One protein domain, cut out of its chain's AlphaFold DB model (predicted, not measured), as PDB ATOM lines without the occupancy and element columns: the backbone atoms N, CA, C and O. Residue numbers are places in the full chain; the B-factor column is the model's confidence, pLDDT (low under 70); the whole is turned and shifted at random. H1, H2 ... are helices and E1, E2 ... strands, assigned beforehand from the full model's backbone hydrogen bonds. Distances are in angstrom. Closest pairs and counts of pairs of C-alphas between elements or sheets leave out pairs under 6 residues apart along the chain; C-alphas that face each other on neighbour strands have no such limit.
ATOM      1  N   ASP A  15     147.222  63.281 140.817       89.25
ATOM      2  CA  ASP A  15     146.004  63.786 141.451       89.25
ATOM      3  C   ASP A  15     145.848  65.285 141.140       89.25
ATOM      4  O   ASP A  15     146.311  66.131 141.914       89.25
ATOM      5  N   PRO A  16     145.251  65.653 139.987       87.19
ATOM      6  CA  PRO A  16     145.026  67.054 139.643       87.19
ATOM      7  C   PRO A  16     144.151  67.781 140.668       87.19
ATOM      8  O   PRO A  16     144.394  68.948 140.954       87.19
ATOM      9  N   ALA A  17     143.162  67.095 141.249       87.12
ATOM     10  CA  ALA A  17     142.251  67.696 142.218       87.12
ATOM     11  C   ALA A  17     142.976  68.025 143.532       87.12
ATOM     12  O   ALA A  17     142.869  69.145 144.029       87.12
ATOM     13  N   GLY A  18     143.766  67.084 144.055       89.25
ATOM     14  CA  GLY A  18     144.644  67.328 145.199       89.25
ATOM     15  C   GLY A  18     145.685  68.411 144.918       89.25
ATOM     16  O   GLY A  18     145.908  69.275 145.761       89.25
ATOM     17  N   SER A  19     146.242  68.444 143.704       89.69
ATOM     18  CA  SER A  19     147.226  69.462 143.302       89.69
ATOM     19  C   SER A  19     146.660  70.885 143.340       89.69
ATOM     20  O   SER A  19     147.368  71.808 143.732       89.69
ATOM     21  N   LEU A  20     145.389  71.075 142.965       87.12
ATOM     22  CA  LEU A  20     144.721  72.380 143.055       87.12
ATOM     23  C   LEU A  20     144.540  72.823 144.512       87.12
ATOM     24  O   LEU A  20     144.838  73.966 144.849       87.12
ATOM     25  N   ILE A  21     144.129  71.907 145.394       89.25
ATOM     26  CA  ILE A  21     144.006  72.188 146.834       89.25
ATOM     27  C   ILE A  21     145.371  72.568 147.422       89.25
ATOM     28  O   ILE A  21     145.482  73.532 148.182       89.25
ATOM     29  N   ASP A  22     146.420  71.833 147.055       91.69
ATOM     30  CA  ASP A  22     147.786  72.121 147.486       91.69
ATOM     31  C   ASP A  22     148.267  73.486 146.969       91.69
ATOM     32  O   ASP A  22     148.951  74.208 147.699       91.69
ATOM     33  N   ALA A  23     147.882  73.875 145.749       90.31
ATOM     34  CA  ALA A  23     148.186  75.189 145.188       90.31
ATOM     35  C   ALA A  23     147.498  76.320 145.971       90.31
ATOM     36  O   ALA A  23     148.169  77.284 146.350       90.31
ATOM     37  N   ASP A  24     146.210  76.177 146.295       90.81
ATOM     38  CA  ASP A  24     145.453  77.157 147.085       90.81
ATOM     39  C   ASP A  24     146.049  77.332 148.485       90.81
ATOM     40  O   ASP A  24     146.292  78.450 148.960       90.81
ATOM     41  N   MET A  25     146.350  76.212 149.144       94.25
ATOM     42  CA  MET A  25     146.993  76.215 150.456       94.25
ATOM     43  C   MET A  25     148.402  76.809 150.385       94.25
ATOM     44  O   MET A  25     148.791  77.592 151.258       94.25
ATOM     45  N   GLY A  26     149.162  76.490 149.337       94.56
ATOM     46  CA  GLY A  26     150.482  77.051 149.068       94.56
ATOM     47  C   GLY A  26     150.445  78.568 148.881       94.56
ATOM     48  O   GLY A  26     151.250  79.276 149.490       94.56
ATOM     49  N   ALA A  27     149.477  79.080 148.116       95.06
ATOM     50  CA  ALA A  27     149.252  80.511 147.938       95.06
ATOM     51  C   ALA A  27     148.915  81.193 149.274       95.06
ATOM     52  O   ALA A  27     149.532  82.202 149.626       95.06
ATOM     53  N   TYR A  28     148.007  80.608 150.061       95.38
ATOM     54  CA  TYR A  28     147.623  81.144 151.368       95.38
ATOM     55  C   TYR A  28     148.800  81.206 152.352       95.38
ATOM     56  O   TYR A  28     149.058  82.253 152.955       95.38
ATOM     57  N   TYR A  29     149.555  80.113 152.507       97.38
ATOM     58  CA  TYR A  29     150.726  80.100 153.386       97.38
ATOM     59  C   TYR A  29     151.854  80.990 152.867       97.38
ATOM     60  O   TYR A  29     152.549  81.619 153.669       97.38
ATOM     61  N   GLY A  30     152.028  81.077 151.547       96.75
ATOM     62  CA  GLY A  30     152.973  81.987 150.908       96.75
ATOM     63  C   GLY A  30     152.680  83.440 151.269       96.75
ATOM     64  O   GLY A  30     153.564  84.139 151.769       96.75
ATOM     65  N   TRP A  31     151.425  83.866 151.117       96.25
ATOM     66  CA  TRP A  31     150.984  85.193 151.540       96.25
ATOM     67  C   TRP A  31     151.178  85.407 153.047       96.25
ATOM     68  O   TRP A  31     151.800  86.390 153.447       96.25
ATOM     69  N   LEU A  32     150.738  84.471 153.897       97.12
ATOM     70  CA  LEU A  32     150.892  84.582 155.353       97.12
ATOM     71  C   LEU A  32     152.360  84.744 155.774       97.12
ATOM     72  O   LEU A  32     152.662  85.505 156.692       97.12
ATOM     73  N   ASN A  33     153.272  84.031 155.114       97.12
ATOM     74  CA  ASN A  33     154.703  84.152 155.362       97.12
ATOM     75  C   ASN A  33     155.259  85.490 154.870       97.12
ATOM     76  O   ASN A  33     156.066  86.087 155.579       97.12
ATOM     77  N   GLN A  34     154.806  85.997 153.719       95.81
ATOM     78  CA  GLN A  34     155.184  87.330 153.242       95.81
ATOM     79  C   GLN A  34     154.800  88.415 154.258       95.81
ATOM     80  O   GLN A  34     155.613  89.287 154.544       95.81
ATOM     81  N   GLN A  35     153.616  88.313 154.872       95.38
ATOM     82  CA  GLN A  35     153.149  89.255 155.901       95.38
ATOM     83  C   GLN A  35     153.984  89.239 157.199       95.38
ATOM     84  O   GLN A  35     153.760  90.057 158.084       95.38
ATOM     85  N   ARG A  36     154.923  88.297 157.356       96.44
ATOM     86  CA  ARG A  36     155.824  88.209 158.521       96.44
ATOM     87  C   ARG A  36     157.213  88.784 158.247       96.44
ATOM     88  O   ARG A  36     158.033  88.834 159.164       96.44
ATOM     89  N   LEU A  37     157.508  89.138 156.998       95.94
ATOM     90  CA  LEU A  37     158.781  89.733 156.612       95.94
ATOM     91  C   LEU A  37     158.778  91.221 156.949       95.94
ATOM     92  O   LEU A  37     157.743  91.862 156.875       95.94
ATOM     93  N   ALA A  38     159.939  91.782 157.280       97.00
ATOM     94  CA  ALA A  38     160.054  93.229 157.429       97.00
ATOM     95  C   ALA A  38     159.856  93.919 156.068       97.00
ATOM     96  O   ALA A  38     160.520  93.545 155.096       97.00
ATOM     97  N   GLY A  39     159.010  94.949 156.010       94.12
ATOM     98  CA  GLY A  39     158.697  95.643 154.758       94.12
ATOM     99  C   GLY A  39     157.487  95.053 154.026       94.12
ATOM    100  O   GLY A  39     157.290  95.321 152.835       94.12
ATOM    101  N   GLU A  40     156.691  94.222 154.699       94.44
ATOM    102  CA  GLU A  40     155.474  93.623 154.161       94.44
ATOM    103  C   GLU A  40     154.474  94.679 153.679       94.44
ATOM    104  O   GLU A  40     153.759  94.451 152.705       94.44
ATOM    105  N   GLU A  41     154.481  95.868 154.285       93.06
ATOM    106  CA  GLU A  41     153.602  96.984 153.946       93.06
ATOM    107  C   GLU A  41     153.854  97.570 152.550       93.06
ATOM    108  O   GLU A  41     153.051  98.363 152.062       93.06
ATOM    109  N   LYS A  42     154.968  97.197 151.910       93.81
ATOM    110  CA  LYS A  42     155.327  97.576 150.534       93.81
ATOM    111  C   LYS A  42     155.214  96.412 149.555       93.81
ATOM    112  O   LYS A  42     155.489  96.587 148.372       93.81
ATOM    113  N   SER A  43     154.876  95.225 150.045       93.75
ATOM    114  CA  SER A  43     154.856  94.013 149.237       93.75
ATOM    115  C   SER A  43     153.552  93.888 148.456       93.75
ATOM    116  O   SER A  43     152.483  94.276 148.928       93.75
ATOM    117  N   ALA A  44     153.652  93.292 147.273       95.81
ATOM    118  CA  ALA A  44     152.511  92.847 146.490       95.81
ATOM    119  C   ALA A  44     152.456  91.315 146.464       95.81
ATOM    120  O   ALA A  44     153.483  90.630 146.509       95.81
ATOM    121  N   PHE A  45     151.245  90.779 146.384       96.06
ATOM    122  CA  PHE A  45     150.964  89.360 146.243       96.06
ATOM    123  C   PHE A  45     149.908  89.166 145.159       96.06
ATOM    124  O   PHE A  45     148.906  89.882 145.122       96.06
ATOM    125  N   LEU A  46     150.140  88.192 144.284       95.50
ATOM    126  CA  LEU A  46     149.238  87.821 143.207       95.50
ATOM    127  C   LEU A  46     149.153  86.299 143.140       95.50
ATOM    128  O   LEU A  46     150.179  85.630 143.036       95.50
ATOM    129  N   ALA A  47     147.931  85.780 143.169       94.00
ATOM    130  CA  ALA A  47     147.612  84.391 142.871       94.00
ATOM    131  C   ALA A  47     146.464  84.361 141.856       94.00
ATOM    132  O   ALA A  47     145.571  85.205 141.918       94.00
ATOM    133  N   TRP A  48     146.482  83.411 140.924       91.31
ATOM    134  CA  TRP A  48     145.381  83.184 139.991       91.31
ATOM    135  C   TRP A  48     144.998  81.710 139.969       91.31
ATOM    136  O   TRP A  48     145.835  80.834 140.185       91.31
ATOM    137  N   PHE A  49     143.725  81.457 139.702       86.50
ATOM    138  CA  PHE A  49     143.145  80.131 139.600       86.50
ATOM    139  C   PHE A  49     143.137  79.721 138.131       86.50
ATOM    140  O   PHE A  49     142.369  80.266 137.336       86.50
ATOM    141  N   GLU A  50     143.997  78.768 137.768       73.81
ATOM    142  CA  GLU A  50     144.192  78.354 136.370       73.81
ATOM    143  C   GLU A  50     142.907  77.843 135.698       73.81
ATOM    144  O   GLU A  50     142.733  78.060 134.502       73.81
ATOM    145  N   ASP A  51     141.990  77.233 136.455       76.56
ATOM    146  CA  ASP A  51     140.766  76.615 135.916       76.56
ATOM    147  C   ASP A  51     139.511  77.507 136.009       76.56
ATOM    148  O   ASP A  51     138.488  77.219 135.393       76.56
ATOM    149  N   HIS A  52     139.572  78.617 136.755       79.50
ATOM    150  CA  HIS A  52     138.390  79.446 137.046       79.50
ATOM    151  C   HIS A  52     138.440  80.849 136.424       79.50
ATOM    152  O   HIS A  52     137.431  81.548 136.422       79.50
ATOM    153  N   GLY A  53     139.581  81.271 135.865       87.00
ATOM    154  CA  GLY A  53     139.721  82.625 135.311       87.00
ATOM    155  C   GLY A  53     139.632  83.722 136.378       87.00
ATOM    156  O   GLY A  53     139.284  84.860 136.075       87.00
ATOM    157  N   GLU A  54     139.942  83.375 137.626       91.19
ATOM    158  CA  GLU A  54     139.881  84.261 138.785       91.19
ATOM    159  C   GLU A  54     141.289  84.593 139.279       91.19
ATOM    160  O   GLU A  54     142.212  83.781 139.183       91.19
ATOM    161  N   ALA A  55     141.466  85.786 139.843       93.75
ATOM    162  CA  ALA A  55     142.723  86.194 140.453       93.75
ATOM    163  C   ALA A  55     142.493  86.990 141.738       93.75
ATOM    164  O   ALA A  55     141.553  87.775 141.853       93.75
ATOM    165  N   VAL A  56     143.406  86.815 142.688       94.44
ATOM    166  CA  VAL A  56     143.486  87.584 143.927       94.44
ATOM    167  C   VAL A  56     144.768  88.402 143.896       94.44
ATOM    168  O   VAL A  56     145.869  87.851 143.866       94.44
ATOM    169  N   ALA A  57     144.620  89.724 143.937       95.94
ATOM    170  CA  ALA A  57     145.722  90.673 144.035       95.94
ATOM    171  C   ALA A  57     145.646  91.425 145.371       95.94
ATOM    172  O   ALA A  57     144.608  91.978 145.733       95.94
ATOM    173  N   ILE A  58     146.759  91.463 146.097       95.88
ATOM    174  CA  ILE A  58     146.907  92.176 147.368       95.88
ATOM    175  C   ILE A  58     148.114  93.098 147.224       95.88
ATOM    176  O   ILE A  58     149.218  92.632 146.965       95.88
ATOM    177  N   ALA A  59     147.908  94.403 147.377       95.88
ATOM    178  CA  ALA A  59     148.969  95.402 147.278       95.88
ATOM    179  C   ALA A  59     148.603  96.653 148.098       95.88
ATOM    180  O   ALA A  59     147.417  96.868 148.365       95.88
ATOM    181  N   PRO A  60     149.567  97.519 148.461       93.62
ATOM    182  CA  PRO A  60     149.317  98.676 149.330       93.62
ATOM    183  C   PRO A  60     148.296  99.679 148.765       93.62
ATOM    184  O   PRO A  60     147.612 100.359 149.525       93.62
ATOM    185  N   GLY A  61     148.173  99.760 147.435       91.69
ATOM    186  CA  GLY A  61     147.215 100.627 146.739       91.69
ATOM    187  C   GLY A  61     145.853  99.989 146.440       91.69
ATOM    188  O   GLY A  61     145.008 100.641 145.830       91.69
ATOM    189  N   MET A  62     145.631  98.729 146.826       93.81
ATOM    190  CA  MET A  62     144.391  98.004 146.535       93.81
ATOM    191  C   MET A  62     143.385  98.134 147.682       93.81
ATOM    192  O   MET A  62     143.720  98.015 148.860       93.81
ATOM    193  N   GLU A  63     142.120  98.342 147.328       95.19
ATOM    194  CA  GLU A  63     141.025  98.368 148.295       95.19
ATOM    195  C   GLU A  63     140.718  96.949 148.790       95.19
ATOM    196  O   GLU A  63     140.484  96.025 148.006       95.19
ATOM    197  N   ARG A  64     140.704  96.767 150.113       93.94
ATOM    198  CA  ARG A  64     140.439  95.466 150.734       93.94
ATOM    199  C   ARG A  64     139.034  94.974 150.386       93.94
ATOM    200  O   ARG A  64     138.057  95.667 150.638       93.94
ATOM    201  N   GLY A  65     138.939  93.733 149.910       94.81
ATOM    202  CA  GLY A  65     137.658  93.060 149.664       94.81
ATOM    203  C   GLY A  65     136.914  93.555 148.424       94.81
ATOM    204  O   GLY A  65     135.778  93.145 148.201       94.81
ATOM    205  N   LYS A  66     137.538  94.417 147.613       96.12
ATOM    206  CA  LYS A  66     136.970  94.847 146.340       96.12
ATOM    207  C   LYS A  66     136.976  93.693 145.341       96.12
ATOM    208  O   LYS A  66     138.000  93.048 145.142       96.12
ATOM    209  N   GLN A  67     135.836  93.486 144.694       95.81
ATOM    210  CA  GLN A  67     135.665  92.538 143.598       95.81
ATOM    211  C   GLN A  67     135.485  93.300 142.283       95.81
ATOM    212  O   GLN A  67     135.018  94.444 142.273       95.81
ATOM    213  N   SER A  68     135.892  92.687 141.177       94.19
ATOM    214  CA  SER A  68     135.709  93.235 139.839       94.19
ATOM    215  C   SER A  68     135.435  92.102 138.866       94.19
ATOM    216  O   SER A  68     136.249  91.196 138.747       94.19
ATOM    217  N   ASP A  69     134.328  92.218 138.135       94.75
ATOM    218  CA  ASP A  69     133.938  91.263 137.087       94.75
ATOM    219  C   ASP A  69     134.416  91.711 135.693       94.75
ATOM    220  O   ASP A  69     134.056  91.132 134.668       94.75
ATOM    221  N   SER A  70     135.194  92.796 135.633       94.62
ATOM    222  CA  SER A  70     135.747  93.315 134.385       94.62
ATOM    223  C   SER A  70     136.935  92.451 133.955       94.62
ATOM    224  O   SER A  70     137.856  92.284 134.756       94.62
ATOM    225  N   PRO A  71     136.979  91.970 132.698       93.44
ATOM    226  CA  PRO A  71     138.140  91.259 132.178       93.44
ATOM    227  C   PRO A  71     139.420  92.091 132.314       93.44
ATOM    228  O   PRO A  71     139.403  93.304 132.086       93.44
ATOM    229  N   ILE A  72     140.525  91.435 132.664       93.81
ATOM    230  CA  ILE A  72     141.843  92.058 132.783       93.81
ATOM    231  C   ILE A  72     142.929  91.086 132.329       93.81
ATOM    232  O   ILE A  72     142.884  89.897 132.636       93.81
ATOM    233  N   GLU A  73     143.924  91.604 131.617       92.88
ATOM    234  CA  GLU A  73     145.111  90.835 131.246       92.88
ATOM    235  C   GLU A  73     146.094  90.765 132.419       92.88
ATOM    236  O   GLU A  73     146.301  91.748 133.136       92.88
ATOM    237  N   LEU A  74     146.784  89.634 132.580       90.75
ATOM    238  CA  LEU A  74     147.749  89.445 133.671       90.75
ATOM    239  C   LEU A  74     148.837  90.533 133.684       90.75
ATOM    240  O   LEU A  74     149.207  91.036 134.742       90.75
ATOM    241  N   ALA A  75     149.320  90.936 132.505       93.75
ATOM    242  CA  ALA A  75     150.317  91.998 132.373       93.75
ATOM    243  C   ALA A  75     149.801  93.352 132.889       93.75
ATOM    244  O   ALA A  75     150.544  94.096 133.530       93.75
ATOM    245  N   GLU A  76     148.527  93.657 132.645       95.06
ATOM    246  CA  GLU A  76     147.894  94.868 133.159       95.06
ATOM    247  C   GLU A  76     147.719  94.791 134.678       95.06
ATOM    248  O   GLU A  76     147.997  95.762 135.380       95.06
ATOM    249  N   LEU A  77     147.317  93.630 135.204       93.81
ATOM    250  CA  LEU A  77     147.180  93.426 136.642       93.81
ATOM    251  C   LEU A  77     148.520  93.590 137.373       93.81
ATOM    252  O   LEU A  77     148.570  94.281 138.389       93.81
ATOM    253  N   ILE A  78     149.608  93.036 136.828       94.19
ATOM    254  CA  ILE A  78     150.967  93.205 137.367       94.19
ATOM    255  C   ILE A  78     151.356  94.688 137.398       94.19
ATOM    256  O   ILE A  78     151.847  95.170 138.416       94.19
ATOM    257  N   ALA A  79     151.081  95.437 136.328       94.75
ATOM    258  CA  ALA A  79     151.376  96.869 136.274       94.75
ATOM    259  C   ALA A  79     150.591  97.700 137.309       94.75
ATOM    260  O   ALA A  79     151.023  98.794 137.659       94.75
ATOM    261  N   ARG A  80     149.448  97.203 137.804       93.06
ATOM    262  CA  ARG A  80     148.640  97.871 138.841       93.06
ATOM    263  C   ARG A  80     149.108  97.589 140.271       93.06
ATOM    264  O   ARG A  80     148.690  98.309 141.176       93.06
ATOM    265  N   ILE A  81     149.896  96.534 140.487       93.06
ATOM    266  CA  ILE A  81     150.361  96.118 141.822       93.06
ATOM    267  C   ILE A  81     151.860  96.351 142.053       93.06
ATOM    268  O   ILE A  81     152.299  96.223 143.195       93.06
ATOM    269  N   ALA A  82     152.621  96.648 140.994       80.94
ATOM    270  CA  ALA A  82     154.059  96.919 141.031       80.94
ATOM    271  C   ALA A  82     154.396  98.381 141.367       80.94
ATOM    272  O   ALA A  82     153.608  99.283 141.001       80.94
TER     273      ALA A  82
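This is residues 15 to 82 of the 82 residues of an uncharacterized protein of Candidatus Sulfopaludibacter sp. SbA3 (UniProt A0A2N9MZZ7). A small two-stranded hairpin, E1 and E2, forms the middle, with the long helix H1 running alongside it next to E1 and the short helix H2 over one face of the two strands. From the end of E2, residues 59 to 73 make a wide loop round the E2 side of the hairpin before H2 begins. The printed part has 68 residues, with two named helices and two named strands in the order H1, E1, E2, H2; the sheet, E1 - E2, is antiparallel and the class is mixed, helices and strands. It is only just compact, close to loose, with a radius of gyration of the C-alphas of 13.1 A, and spans 36 by 31 by 20 A.

E1 is residues 45 to 49, 13.8 A long from C-alpha 45 at (150.964, 89.360, 146.243), and E2 is residues 54 to 58, 13.6 A. H1 is residues 16 to 34, 26.4 A, from C-alpha 16 at (145.026, 67.054, 139.643). H2 is residues 74 to 81, 10.9 A, ending with C-alpha 81 at (150.361, 96.118, 141.822).

E1 and E2 form an antiparallel hairpin at 170 degrees; N 45 and O 58, at 2.8 A, and N 47 and O 56, at 3.0 A, are within hydrogen-bond range. The closest C-alphas of H1 and E1 are those of Ala 27 and Ala 47, 6.6 A apart. Those of E2 and H2 are Ala 57 and Ile 81, 7.5 A apart. E1 and H2 are near each other, with 7 pairs of C-alphas within 10 A. H1 is apart from E2 and from H2. In H1 and H2 every O i to N i+4 pair is within hydrogen-bond range.

The C-alphas of Asp 15 and Gly 61, the two farthest apart, are 37.2 A from each other. The printed part has no cut. The link from E2 to H2 is long, 15 residues; that from E1 to E2 is tight. The mean pLDDT of the printed part is 92.6, and no printed residue is under 70.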